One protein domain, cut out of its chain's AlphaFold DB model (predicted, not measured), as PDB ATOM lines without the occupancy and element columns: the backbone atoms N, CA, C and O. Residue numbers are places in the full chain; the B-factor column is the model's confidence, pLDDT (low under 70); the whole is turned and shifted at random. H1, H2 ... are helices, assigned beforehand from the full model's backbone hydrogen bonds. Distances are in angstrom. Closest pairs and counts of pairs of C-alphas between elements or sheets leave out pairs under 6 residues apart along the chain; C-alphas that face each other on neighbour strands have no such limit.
ATOM      1  N   GLY A   2      60.356  68.577 -83.373       92.19
ATOM      2  CA  GLY A   2      60.942  67.875 -82.217       92.19
ATOM      3  C   GLY A   2      62.154  66.999 -82.559       92.19
ATOM      4  O   GLY A   2      63.205  67.156 -81.945       92.19
ATOM      5  N   LEU A   3      62.044  66.145 -83.583       95.25
ATOM      6  CA  LEU A   3      63.142  65.259 -84.000       95.25
ATOM      7  C   LEU A   3      64.360  66.037 -84.506       95.25
ATOM      8  O   LEU A   3      65.488  65.702 -84.161       95.25
ATOM      9  N   GLN A   4      64.144  67.116 -85.265       96.12
ATOM     10  CA  GLN A   4      65.242  67.966 -85.726       96.12
ATOM     11  C   GLN A   4      65.952  68.660 -84.555       96.12
ATOM     12  O   GLN A   4      67.176  68.746 -84.548       96.12
ATOM     13  N   ARG A   5      65.213  69.112 -83.530       95.75
ATOM     14  CA  ARG A   5      65.816  69.718 -82.331       95.75
ATOM     15  C   ARG A   5      66.675  68.714 -81.561       95.75
ATOM     16  O   ARG A   5      67.781  69.051 -81.154       95.75
ATOM     17  N   ILE A   6      66.181  67.485 -81.406       96.56
ATOM     18  CA  ILE A   6      66.932  66.393 -80.773       96.56
ATOM     19  C   ILE A   6      68.201  66.094 -81.579       96.56
ATOM     20  O   ILE A   6      69.292  66.095 -81.015       96.56
ATOM     21  N   GLY A   7      68.083  65.927 -82.899       96.94
ATOM     22  CA  GLY A   7      69.230  65.682 -83.775       96.94
ATOM     23  C   GLY A   7      70.280  66.795 -83.716       96.94
ATOM     24  O   GLY A   7      71.471  66.505 -83.652       96.94
ATOM     25  N   SER A   8      69.852  68.063 -83.675       96.88
ATOM     26  CA  SER A   8      70.762  69.210 -83.546       96.88
ATOM     27  C   SER A   8      71.526  69.151 -82.229       96.88
ATOM     28  O   SER A   8      72.744  69.298 -82.228       96.88
ATOM     29  N   SER A   9      70.826  68.897 -81.118       97.31
ATOM     30  CA  SER A   9      71.445  68.812 -79.794       97.31
ATOM     31  C   SER A   9      72.432  67.649 -79.694       97.31
ATOM     32  O   SER A   9      73.522  67.836 -79.161       97.31
ATOM     33  N   ILE A  10      72.089  66.473 -80.230       97.94
ATOM     34  CA  ILE A  10      72.994  65.316 -80.265       97.94
ATOM     35  C   ILE A  10      74.263  65.669 -81.043       97.94
ATOM     36  O   ILE A  10      75.361  65.462 -80.532       97.94
ATOM     37  N   TYR A  11      74.127  66.237 -82.245       97.12
ATOM     38  CA  TYR A  11      75.279  66.577 -83.082       97.12
ATOM     39  C   TYR A  11      76.170  67.654 -82.445       97.12
ATOM     40  O   TYR A  11      77.392  67.529 -82.456       97.12
ATOM     41  N   GLN A  12      75.575  68.696 -81.851       96.88
ATOM     42  CA  GLN A  12      76.311  69.761 -81.155       96.88
ATOM     43  C   GLN A  12      77.090  69.247 -79.938       96.88
ATOM     44  O   GLN A  12      78.168  69.760 -79.651       96.88
ATOM     45  N   ASN A  13      76.593  68.203 -79.274       97.75
ATOM     46  CA  ASN A  13      77.260  67.554 -78.145       97.75
ATOM     47  C   ASN A  13      78.295  66.492 -78.574       97.75
ATOM     48  O   ASN A  13      78.711  65.678 -77.754       97.75
ATOM     49  N   GLY A  14      78.696  66.463 -79.850       97.31
ATOM     50  CA  GLY A  14      79.677  65.506 -80.377       97.31
ATOM     51  C   GLY A  14      79.115  64.109 -80.664       97.31
ATOM     52  O   GLY A  14      79.879  63.182 -80.929       97.31
ATOM     53  N   GLY A  15      77.792  63.940 -80.618       97.62
ATOM     54  CA  GLY A  15      77.120  62.693 -80.957       97.62
ATOM     55  C   GLY A  15      77.016  62.446 -82.465       97.62
ATOM     56  O   GLY A  15      77.150  63.348 -83.295       97.62
ATOM     57  N   VAL A  16      76.729  61.196 -82.828       96.25
ATOM     58  CA  VAL A  16      76.579  60.757 -84.221       96.25
ATOM     59  C   VAL A  16      75.107  60.782 -84.633       96.25
ATOM     60  O   VAL A  16      74.238  60.325 -83.895       96.25
ATOM     61  N   ILE A  17      74.835  61.269 -85.847       95.69
ATOM     62  CA  ILE A  17      73.530  61.155 -86.505       95.69
ATOM     63  C   ILE A  17      73.677  60.212 -87.694       95.69
ATOM     64  O   ILE A  17      74.466  60.474 -88.601       95.69
ATOM     65  N   ALA A  18      72.895  59.136 -87.697       95.19
ATOM     66  CA  ALA A  18      72.818  58.184 -88.795       95.19
ATOM     67  C   ALA A  18      71.381  58.103 -89.315       95.19
ATOM     68  O   ALA A  18      70.421  58.249 -88.556       95.19
ATOM     69  N   ALA A  19      71.235  57.878 -90.616       94.75
ATOM     70  CA  ALA A  19      69.944  57.731 -91.264       94.75
ATOM     71  C   ALA A  19      70.073  56.805 -92.478       94.75
ATOM     72  O   ALA A  19      71.069  56.859 -93.196       94.75
ATOM     73  N   VAL A  20      69.061  55.969 -92.710       93.69
ATOM     74  CA  VAL A  20      69.043  54.970 -93.789       93.69
ATOM     75  C   VAL A  20      67.727  55.027 -94.556       93.69
ATOM     76  O   VAL A  20      66.720  55.501 -94.025       93.69
ATOM     77  N   CYS A  21      67.725  54.532 -95.796       91.25
ATOM     78  CA  CYS A  21      66.556  54.546 -96.677       91.25
ATOM     79  C   CYS A  21      66.032  55.990 -96.868       91.25
ATOM     80  O   CYS A  21      66.756  56.822 -97.421       91.25
ATOM     81  N   HIS A  22      64.843  56.303 -96.343       93.75
ATOM     82  CA  HIS A  22      64.214  57.634 -96.361       93.75
ATOM     83  C   HIS A  22      64.485  58.472 -95.104       93.75
ATOM     84  O   HIS A  22      64.156  59.654 -95.066       93.75
ATOM     85  N   GLY A  23      65.126  57.893 -94.081       94.75
ATOM     86  CA  GLY A  23      65.541  58.610 -92.874       94.75
ATOM     87  C   GLY A  23      66.277  59.932 -93.149       94.75
ATOM     88  O   GLY A  23      66.027  60.900 -92.427       94.75
ATOM     89  N   PRO A  24      67.118  60.041 -94.203       95.69
ATOM     90  CA  PRO A  24      67.740  61.306 -94.580       95.69
ATOM     91  C   PRO A  24      66.768  62.466 -94.877       95.69
ATOM     92  O   PRO A  24      67.196  63.617 -94.880       95.69
ATOM     93  N   ALA A  25      65.461  62.233 -95.042       94.88
ATOM     94  CA  ALA A  25      64.466  63.304 -95.170       94.88
ATOM     95  C   ALA A  25      64.449  64.254 -93.953       94.88
ATOM     96  O   ALA A  25      64.074  65.424 -94.077       94.88
ATOM     97  N   ILE A  26      64.927  63.800 -92.786       95.69
ATOM     98  CA  ILE A  26      65.098  64.643 -91.593       95.69
ATOM     99  C   ILE A  26      66.009  65.856 -91.849       95.69
ATOM    100  O   ILE A  26      65.846  66.900 -91.209       95.69
ATOM    101  N   PHE A  27      66.936  65.752 -92.807       95.81
ATOM    102  CA  PHE A  27      67.919  66.788 -93.107       95.81
ATOM    103  C   PHE A  27      67.353  68.010 -93.833       95.81
ATOM    104  O   PHE A  27      68.038  69.026 -93.899       95.81
ATOM    105  N   THR A  28      66.100  67.966 -94.289       95.06
ATOM    106  CA  THR A  28      65.390  69.124 -94.869       95.06
ATOM    107  C   THR A  28      65.329  70.329 -93.932       95.06
ATOM    108  O   THR A  28      65.276  71.468 -94.389       95.06
ATOM    109  N   ASN A  29      65.359  70.095 -92.616       95.31
ATOM    110  CA  ASN A  29      65.344  71.169 -91.624       95.31
ATOM    111  C   ASN A  29      66.202  70.880 -90.379       95.31
ATOM    112  O   ASN A  29      66.096  71.579 -89.372       95.31
ATOM    113  N   LEU A  30      67.041  69.841 -90.414       96.56
ATOM    114  CA  LEU A  30      68.020  69.600 -89.359       96.56
ATOM    115  C   LEU A  30      69.195  70.564 -89.548       96.56
ATOM    116  O   LEU A  30      70.000  70.402 -90.467       96.56
ATOM    117  N   LYS A  31      69.265  71.580 -88.686       95.94
ATOM    118  CA  LYS A  31      70.266  72.649 -88.744       95.94
ATOM    119  C   LYS A  31      71.188  72.622 -87.535       95.94
ATOM    120  O   LYS A  31      70.740  72.302 -86.441       95.94
ATOM    121  N   VAL A  32      72.438  73.020 -87.740       95.12
ATOM    122  CA  VAL A  32      73.438  73.284 -86.701       95.12
ATOM    123  C   VAL A  32      74.089  74.620 -87.039       95.12
ATOM    124  O   VAL A  32      74.490  74.834 -88.179       95.12
ATOM    125  N   ASN A  33      74.159  75.537 -86.069       93.00
ATOM    126  CA  ASN A  33      74.691  76.895 -86.265       93.00
ATOM    127  C   ASN A  33      74.048  77.612 -87.470       93.00
ATOM    128  O   ASN A  33      74.732  78.192 -88.308       93.00
ATOM    129  N   ASN A  34      72.719  77.516 -87.575       92.75
ATOM    130  CA  ASN A  34      71.889  78.081 -88.647       92.75
ATOM    131  C   ASN A  34      72.150  77.539 -90.071       92.75
ATOM    132  O   ASN A  34      71.428  77.925 -90.992       92.75
ATOM    133  N   GLU A  35      73.073  76.595 -90.262       96.12
ATOM    134  CA  GLU A  35      73.268  75.884 -91.531       96.12
ATOM    135  C   GLU A  35      72.606  74.502 -91.505       96.12
ATOM    136  O   GLU A  35      72.523  73.861 -90.459       96.12
ATOM    137  N   LEU A  36      72.142  74.011 -92.659       97.19
ATOM    138  CA  LEU A  36      71.686  72.624 -92.783       97.19
ATOM    139  C   LEU A  36      72.849  71.671 -92.505       97.19
ATOM    140  O   LEU A  36      73.905  71.782 -93.124       97.19
ATOM    141  N   LEU A  37      72.624  70.691 -91.630       96.19
ATOM    142  CA  LEU A  37      73.657  69.745 -91.210       96.19
ATOM    143  C   LEU A  37      74.230  68.932 -92.385       96.19
ATOM    144  O   LEU A  37      75.403  68.562 -92.374       96.19
ATOM    145  N   ILE A  38      73.406  68.665 -93.399       95.94
ATOM    146  CA  ILE A  38      73.777  67.853 -94.563       95.94
ATOM    147  C   ILE A  38      74.556  68.628 -95.636       95.94
ATOM    148  O   ILE A  38      75.155  68.022 -96.525       95.94
ATOM    149  N   LYS A  39      74.574  69.963 -95.565       96.19
ATOM    150  CA  LYS A  39      75.249  70.811 -96.552       96.19
ATOM    151  C   LYS A  39      76.733  70.434 -96.623       96.19
ATOM    152  O   LYS A  39      77.419  70.406 -95.601       96.19
ATOM    153  N   ARG A  40      77.238  70.170 -97.833       94.06
ATOM    154  CA  ARG A  40      78.618  69.737 -98.131       94.06
ATOM    155  C   ARG A  40      79.032  68.407 -97.479       94.06
ATOM    156  O   ARG A  40      80.222  68.104 -97.418       94.06
ATOM    157  N   LYS A  41      78.092  67.604 -96.967       93.50
ATOM    158  CA  LYS A  41      78.384  66.262 -96.442       93.50
ATOM    159  C   LYS A  41      78.264  65.226 -97.551       93.50
ATOM    160  O   LYS A  41      77.328  65.284 -98.344       93.50
ATOM    161  N   LYS A  42      79.178  64.252 -97.546       93.94
ATOM    162  CA  LYS A  42      79.079  63.051 -98.378       93.94
ATOM    163  C   LYS A  42      78.010  62.132 -97.812       93.94
ATOM    164  O   LYS A  42      78.145  61.682 -96.674       93.94
ATOM    165  N   VAL A  43      76.954  61.874 -98.576       91.62
ATOM    166  CA  VAL A  43      75.803  61.089 -98.104       91.62
ATOM    167  C   VAL A  43      75.311  60.097 -99.145       91.62
ATOM    168  O   VAL A  43      75.553  60.231-100.346       91.62
ATOM    169  N   ARG A  44      74.573  59.105 -98.650       89.44
ATOM    170  CA  ARG A  44      73.783  58.163 -99.438       89.44
ATOM    171  C   ARG A  44      72.355  58.143 -98.906       89.44
ATOM    172  O   ARG A  44      72.102  58.497 -97.755       89.44
ATOM    173  N   THR A  45      71.426  57.740 -99.756       90.81
ATOM    174  CA  THR A  45      70.005  57.589 -99.433       90.81
ATOM    175  C   THR A  45      69.418  56.497-100.319       90.81
ATOM    176  O   THR A  45      70.154  55.874-101.085       90.81
ATOM    177  N   PHE A  46      68.125  56.219-100.181       90.00
ATOM    178  CA  PHE A  46      67.458  55.264-101.047       90.00
ATOM    179  C   PHE A  46      67.563  55.700-102.513       90.00
ATOM    180  O   PHE A  46      67.411  56.881-102.826       90.00
ATOM    181  N   HIS A  47      67.879  54.748-103.390       90.38
ATOM    182  CA  HIS A  47      68.150  55.045-104.788       90.38
ATOM    183  C   HIS A  47      66.860  55.277-105.572       90.38
ATOM    184  O   HIS A  47      65.925  54.479-105.483       90.38
ATOM    185  N   THR A  48      66.862  56.295-106.433       91.44
ATOM    186  CA  THR A  48      65.729  56.614-107.317       91.44
ATOM    187  C   THR A  48      65.352  55.421-108.204       91.44
ATOM    188  O   THR A  48      64.176  55.178-108.471       91.44
ATOM    189  N   SER A  49      66.341  54.647-108.666       90.94
ATOM    190  CA  SER A  49      66.112  53.433-109.462       90.94
ATOM    191  C   SER A  49      65.406  52.333-108.666       90.94
ATOM    192  O   SER A  49      64.467  51.725-109.173       90.94
ATOM    193  N   GLY A  50      65.820  52.112-107.416       88.06
ATOM    194  CA  GLY A  50      65.178  51.159-106.512       88.06
ATOM    195  C   GLY A  50      63.739  51.558-106.198       88.06
ATOM    196  O   GLY A  50      62.854  50.710-106.215       88.06
ATOM    197  N   GLU A  51      63.484  52.852-105.999       90.00
ATOM    198  CA  GLU A  51      62.137  53.373-105.753       90.00
ATOM    199  C   GLU A  51      61.210  53.170-106.951       90.00
ATOM    200  O   GLU A  51      60.114  52.641-106.791       90.00
ATOM    201  N   LYS A  52      61.679  53.473-108.167       91.88
ATOM    202  CA  LYS A  52      60.922  53.230-109.406       91.88
ATOM    203  C   LYS A  52      60.620  51.752-109.660       91.88
ATOM    204  O   LYS A  52      59.621  51.456-110.305       91.88
ATOM    205  N   LEU A  53      61.487  50.848-109.202       91.88
ATOM    206  CA  LEU A  53      61.330  49.408-109.409       91.88
ATOM    207  C   LEU A  53      60.417  48.759-108.362       91.88
ATOM    208  O   LEU A  53      59.650  47.860-108.691       91.88
ATOM    209  N   LEU A  54      60.543  49.170-107.100       89.44
ATOM    210  CA  LEU A  54      59.977  48.450-105.955       89.44
ATOM    211  C   LEU A  54      58.743  49.130-105.355       89.44
ATOM    212  O   LEU A  54      58.081  48.530-104.509       89.44
ATOM    213  N   MET A  55      58.447  50.375-105.738       87.12
ATOM    214  CA  MET A  55      57.405  51.182-105.104       87.12
ATOM    215  C   MET A  55      56.515  51.899-106.135       87.12
ATOM    216  O   MET A  55      56.985  52.291-107.204       87.12
ATOM    217  N   PRO A  56      55.225  52.136-105.825       87.75
ATOM    218  CA  PRO A  56      54.364  52.984-106.647       87.75
ATOM    219  C   PRO A  56      54.816  54.451-106.570       87.75
ATOM    220  O   PRO A  56      54.597  55.126-105.564       87.75
ATOM    221  N   THR A  57      55.439  54.958-107.633       90.81
ATOM    222  CA  THR A  57      56.022  56.317-107.650       90.81
ATOM    223  C   THR A  57      55.063  57.413-108.112       90.81
ATOM    224  O   THR A  57      55.369  58.593-107.948       90.81
ATOM    225  N   ASP A  58      53.877  57.070-108.624       92.94
ATOM    226  CA  ASP A  58      52.889  58.063-109.080       92.94
ATOM    227  C   ASP A  58      52.441  58.998-107.949       92.94
ATOM    228  O   ASP A  58      52.266  60.200-108.160       92.94
ATOM    229  N   ARG A  59      52.403  58.483-106.713       89.25
ATOM    230  CA  ARG A  59      52.119  59.262-105.499       89.25
ATOM    231  C   ARG A  59      53.084  60.431-105.301       89.25
ATOM    232  O   ARG A  59      52.667  61.481-104.822       89.25
ATOM    233  N   LEU A  60      54.358  60.288-105.675       90.94
ATOM    234  CA  LEU A  60      55.320  61.386-105.551       90.94
ATOM    235  C   LEU A  60      54.922  62.560-106.445       90.94
ATOM    236  O   LEU A  60      54.947  63.704-106.002       90.94
ATOM    237  N   LYS A  61      54.485  62.279-107.679       88.12
ATOM    238  CA  LYS A  61      54.017  63.313-108.612       88.12
ATOM    239  C   LYS A  61      52.721  63.953-108.127       88.12
ATOM    240  O   LYS A  61      52.630  65.175-108.125       88.12
ATOM    241  N   GLU A  62      51.760  63.143-107.679       93.62
ATOM    242  CA  GLU A  62      50.484  63.622-107.122       93.62
ATOM    243  C   GLU A  62      50.695  64.602-105.958       93.62
ATOM    244  O   GLU A  62      49.974  65.590-105.836       93.62
ATOM    245  N   HIS A  63      51.712  64.355-105.129       92.31
ATOM    246  CA  HIS A  63      52.044  65.185-103.972       92.31
ATOM    247  C   HIS A  63      53.166  66.206-104.223       92.31
ATOM    248  O   HIS A  63      53.576  66.887-103.283       92.31
ATOM    249  N   ASN A  64      53.651  66.342-105.462       92.62
ATOM    250  CA  ASN A  64      54.772  67.215-105.830       92.62
ATOM    251  C   ASN A  64      56.021  67.010-104.940       92.62
ATOM    252  O   ASN A  64      56.663  67.964-104.495       92.62
ATOM    253  N   LEU A  65      56.336  65.749-104.642       92.62
ATOM    254  CA  LEU A  65      57.482  65.347-103.837       92.62
ATOM    255  C   LEU A  65      58.647  64.905-104.736       92.62
ATOM    256  O   LEU A  65      58.433  64.163-105.697       92.62
ATOM    257  N   PRO A  66      59.884  65.329-104.431       94.19
ATOM    258  CA  PRO A  66      61.067  64.852-105.134       94.19
ATOM    259  C   PRO A  66      61.444  63.435-104.691       94.19
ATOM    260  O   PRO A  66      61.129  63.013-103.576       94.19
ATOM    261  N   PHE A  67      62.219  62.739-105.525       94.56
ATOM    262  CA  PHE A  67      62.968  61.569-105.076       94.56
ATOM    263  C   PHE A  67      64.020  61.976-104.036       94.56
ATOM    264  O   PHE A  67      64.505  63.112-104.020       94.56
ATOM    265  N   MET A  68      64.416  61.039-103.174       93.69
ATOM    266  CA  MET A  68      65.372  61.321-102.099       93.69
ATOM    267  C   MET A  68      66.725  61.837-102.607       93.69
ATOM    268  O   MET A  68      67.310  62.731-101.996       93.69
ATOM    269  N   GLU A  69      67.229  61.311-103.725       93.12
ATOM    270  CA  GLU A  69      68.487  61.776-104.322       93.12
ATOM    271  C   GLU A  69      68.403  63.257-104.723       93.12
ATOM    272  O   GLU A  69      69.287  64.044-104.372       93.12
ATOM    273  N   ASP A  70      67.316  63.642-105.398       94.25
ATOM    274  CA  ASP A  70      67.068  65.016-105.841       94.25
ATOM    275  C   ASP A  70      66.890  65.956-104.646       94.25
ATOM    276  O   ASP A  70      67.472  67.044-104.610       94.25
ATOM    277  N   LEU A  71      66.156  65.503-103.623       95.12
ATOM    278  CA  LEU A  71      65.957  66.240-102.381       95.12
ATOM    279  C   LEU A  71      67.295  66.589-101.727       95.12
ATOM    280  O   LEU A  71      67.566  67.757-101.462       95.12
ATOM    281  N   LEU A  72      68.149  65.595-101.467       94.81
ATOM    282  CA  LEU A  72      69.399  65.828-100.738       94.81
ATOM    283  C   LEU A  72      70.405  66.650-101.554       94.81
ATOM    284  O   LEU A  72      71.098  67.495-100.983       94.81
ATOM    285  N   ARG A  73      70.455  66.460-102.880       93.62
ATOM    286  CA  ARG A  73      71.256  67.308-103.781       93.62
ATOM    287  C   ARG A  73      70.793  68.764-103.729       93.62
ATOM    288  O   ARG A  73      71.629  69.655-103.601       93.62
ATOM    289  N   GLY A  74      69.480  69.005-103.733       95.69
ATOM    290  CA  GLY A  74      68.895  70.343-103.585       95.69
ATOM    291  C   GLY A  74      69.232  71.023-102.252       95.69
ATOM    292  O   GLY A  74      69.323  72.246-102.188       95.69
ATOM    293  N   LEU A  75      69.500  70.244-101.198       95.81
ATOM    294  CA  LEU A  75      69.974  70.742 -99.898       95.81
ATOM    295  C   LEU A  75      71.496  71.000 -99.856       95.81
ATOM    296  O   LEU A  75      72.027  71.407 -98.818       95.81
ATOM    297  N   GLY A  76      72.210  70.769-100.962       94.94
ATOM    298  CA  GLY A  76      73.654  70.968-101.081       94.94
ATOM    299  C   GLY A  76      74.492  69.819-100.521       94.94
ATOM    300  O   GLY A  76      75.638  70.049-100.130       94.94
ATOM    301  N   ALA A  77      73.937  68.608-100.425       94.25
ATOM    302  CA  ALA A  77      74.696  67.417-100.059       94.25
ATOM    303  C   ALA A  77      75.540  66.902-101.241       94.25
ATOM    304  O   ALA A  77      75.114  66.962-102.394       94.25
ATOM    305  N   ASP A  78      76.718  66.353-100.943       91.50
ATOM    306  CA  ASP A  78      77.554  65.641-101.916       91.50
ATOM    307  C   ASP A  78      77.068  64.186-101.992       91.50
ATOM    308  O   ASP A  78      77.440  63.325-101.188       91.50
ATOM    309  N   TRP A  79      76.133  63.924-102.901       84.25
ATOM    310  CA  TRP A  79      75.552  62.595-103.052       84.25
ATOM    311  C   TRP A  79      76.484  61.667-103.841       84.25
ATOM    312  O   TRP A  79      76.935  62.003-104.934       84.25
ATOM    313  N   GLN A  80      76.739  60.473-103.300       78.69
ATOM    314  CA  GLN A  80      77.718  59.529-103.846       78.69
ATOM    315  C   GLN A  80      77.041  58.321-104.520       78.69
ATOM    316  O   GLN A  80      76.242  57.623-103.895       78.69
TER     317      GLN A  80
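AT A GLANCE: This is residues 2 to 80 of the 87 residues of the protein "Hypothetical protein" of Rotaria sp. Silwood1 (UniProt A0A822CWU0). Five short helices are strung along an elongated body: H2 and H5 lie side by side in the middle, H1 is set crosswise toward one end, and H3 and H4 lie toward the other, where residues 58 to 64 stick out. The 79 printed residues hold five named helices, H1 to H5 in chain order, and no named strand; the class is all helix, with under half of the residues, 36, in them. It is only just compact, close to loose, with a radius of gyration of the C-alphas of 13.4 A and spans of 40 by 26 by 18 A.

HOW THE PARTS SIT: H1, residues 2 to 12, and H2, residues 23 to 28, only just touch, with 3 pairs of C-alphas within 8 A, the closest Gln 4 and Ile 26 at 6.7 A; they stand about perpendicular, at 87 degrees. H2 touches H5, residues 68 to 74, the same way at a shallow tilt of 24 degrees, closest at C-alphas Ala 25 and Met 68, 7.3 A. H3, residues 48 to 54, is close but not clearly touching H5; H4, residues 58 to 62, touches no helix. Every O i to N i+4 pair is within hydrogen-bond range in H1, H3, H4 and H5; H2 has 0 of 2, but 3 of 3 O i to N i+3 pairs.

IN THESE COORDINATES: H1 runs 15.5 A from C-alpha 2 at (60.942, 67.875, -82.217); H5 ends at C-alpha 74, (68.895, 70.343, -103.585).

THE WHOLE: C-alphas 13 and 58 are farthest apart, 40.5 A. H2 to H3 is a long link. The printed part has no cut, and no printed residue is under 70 in pLDDT.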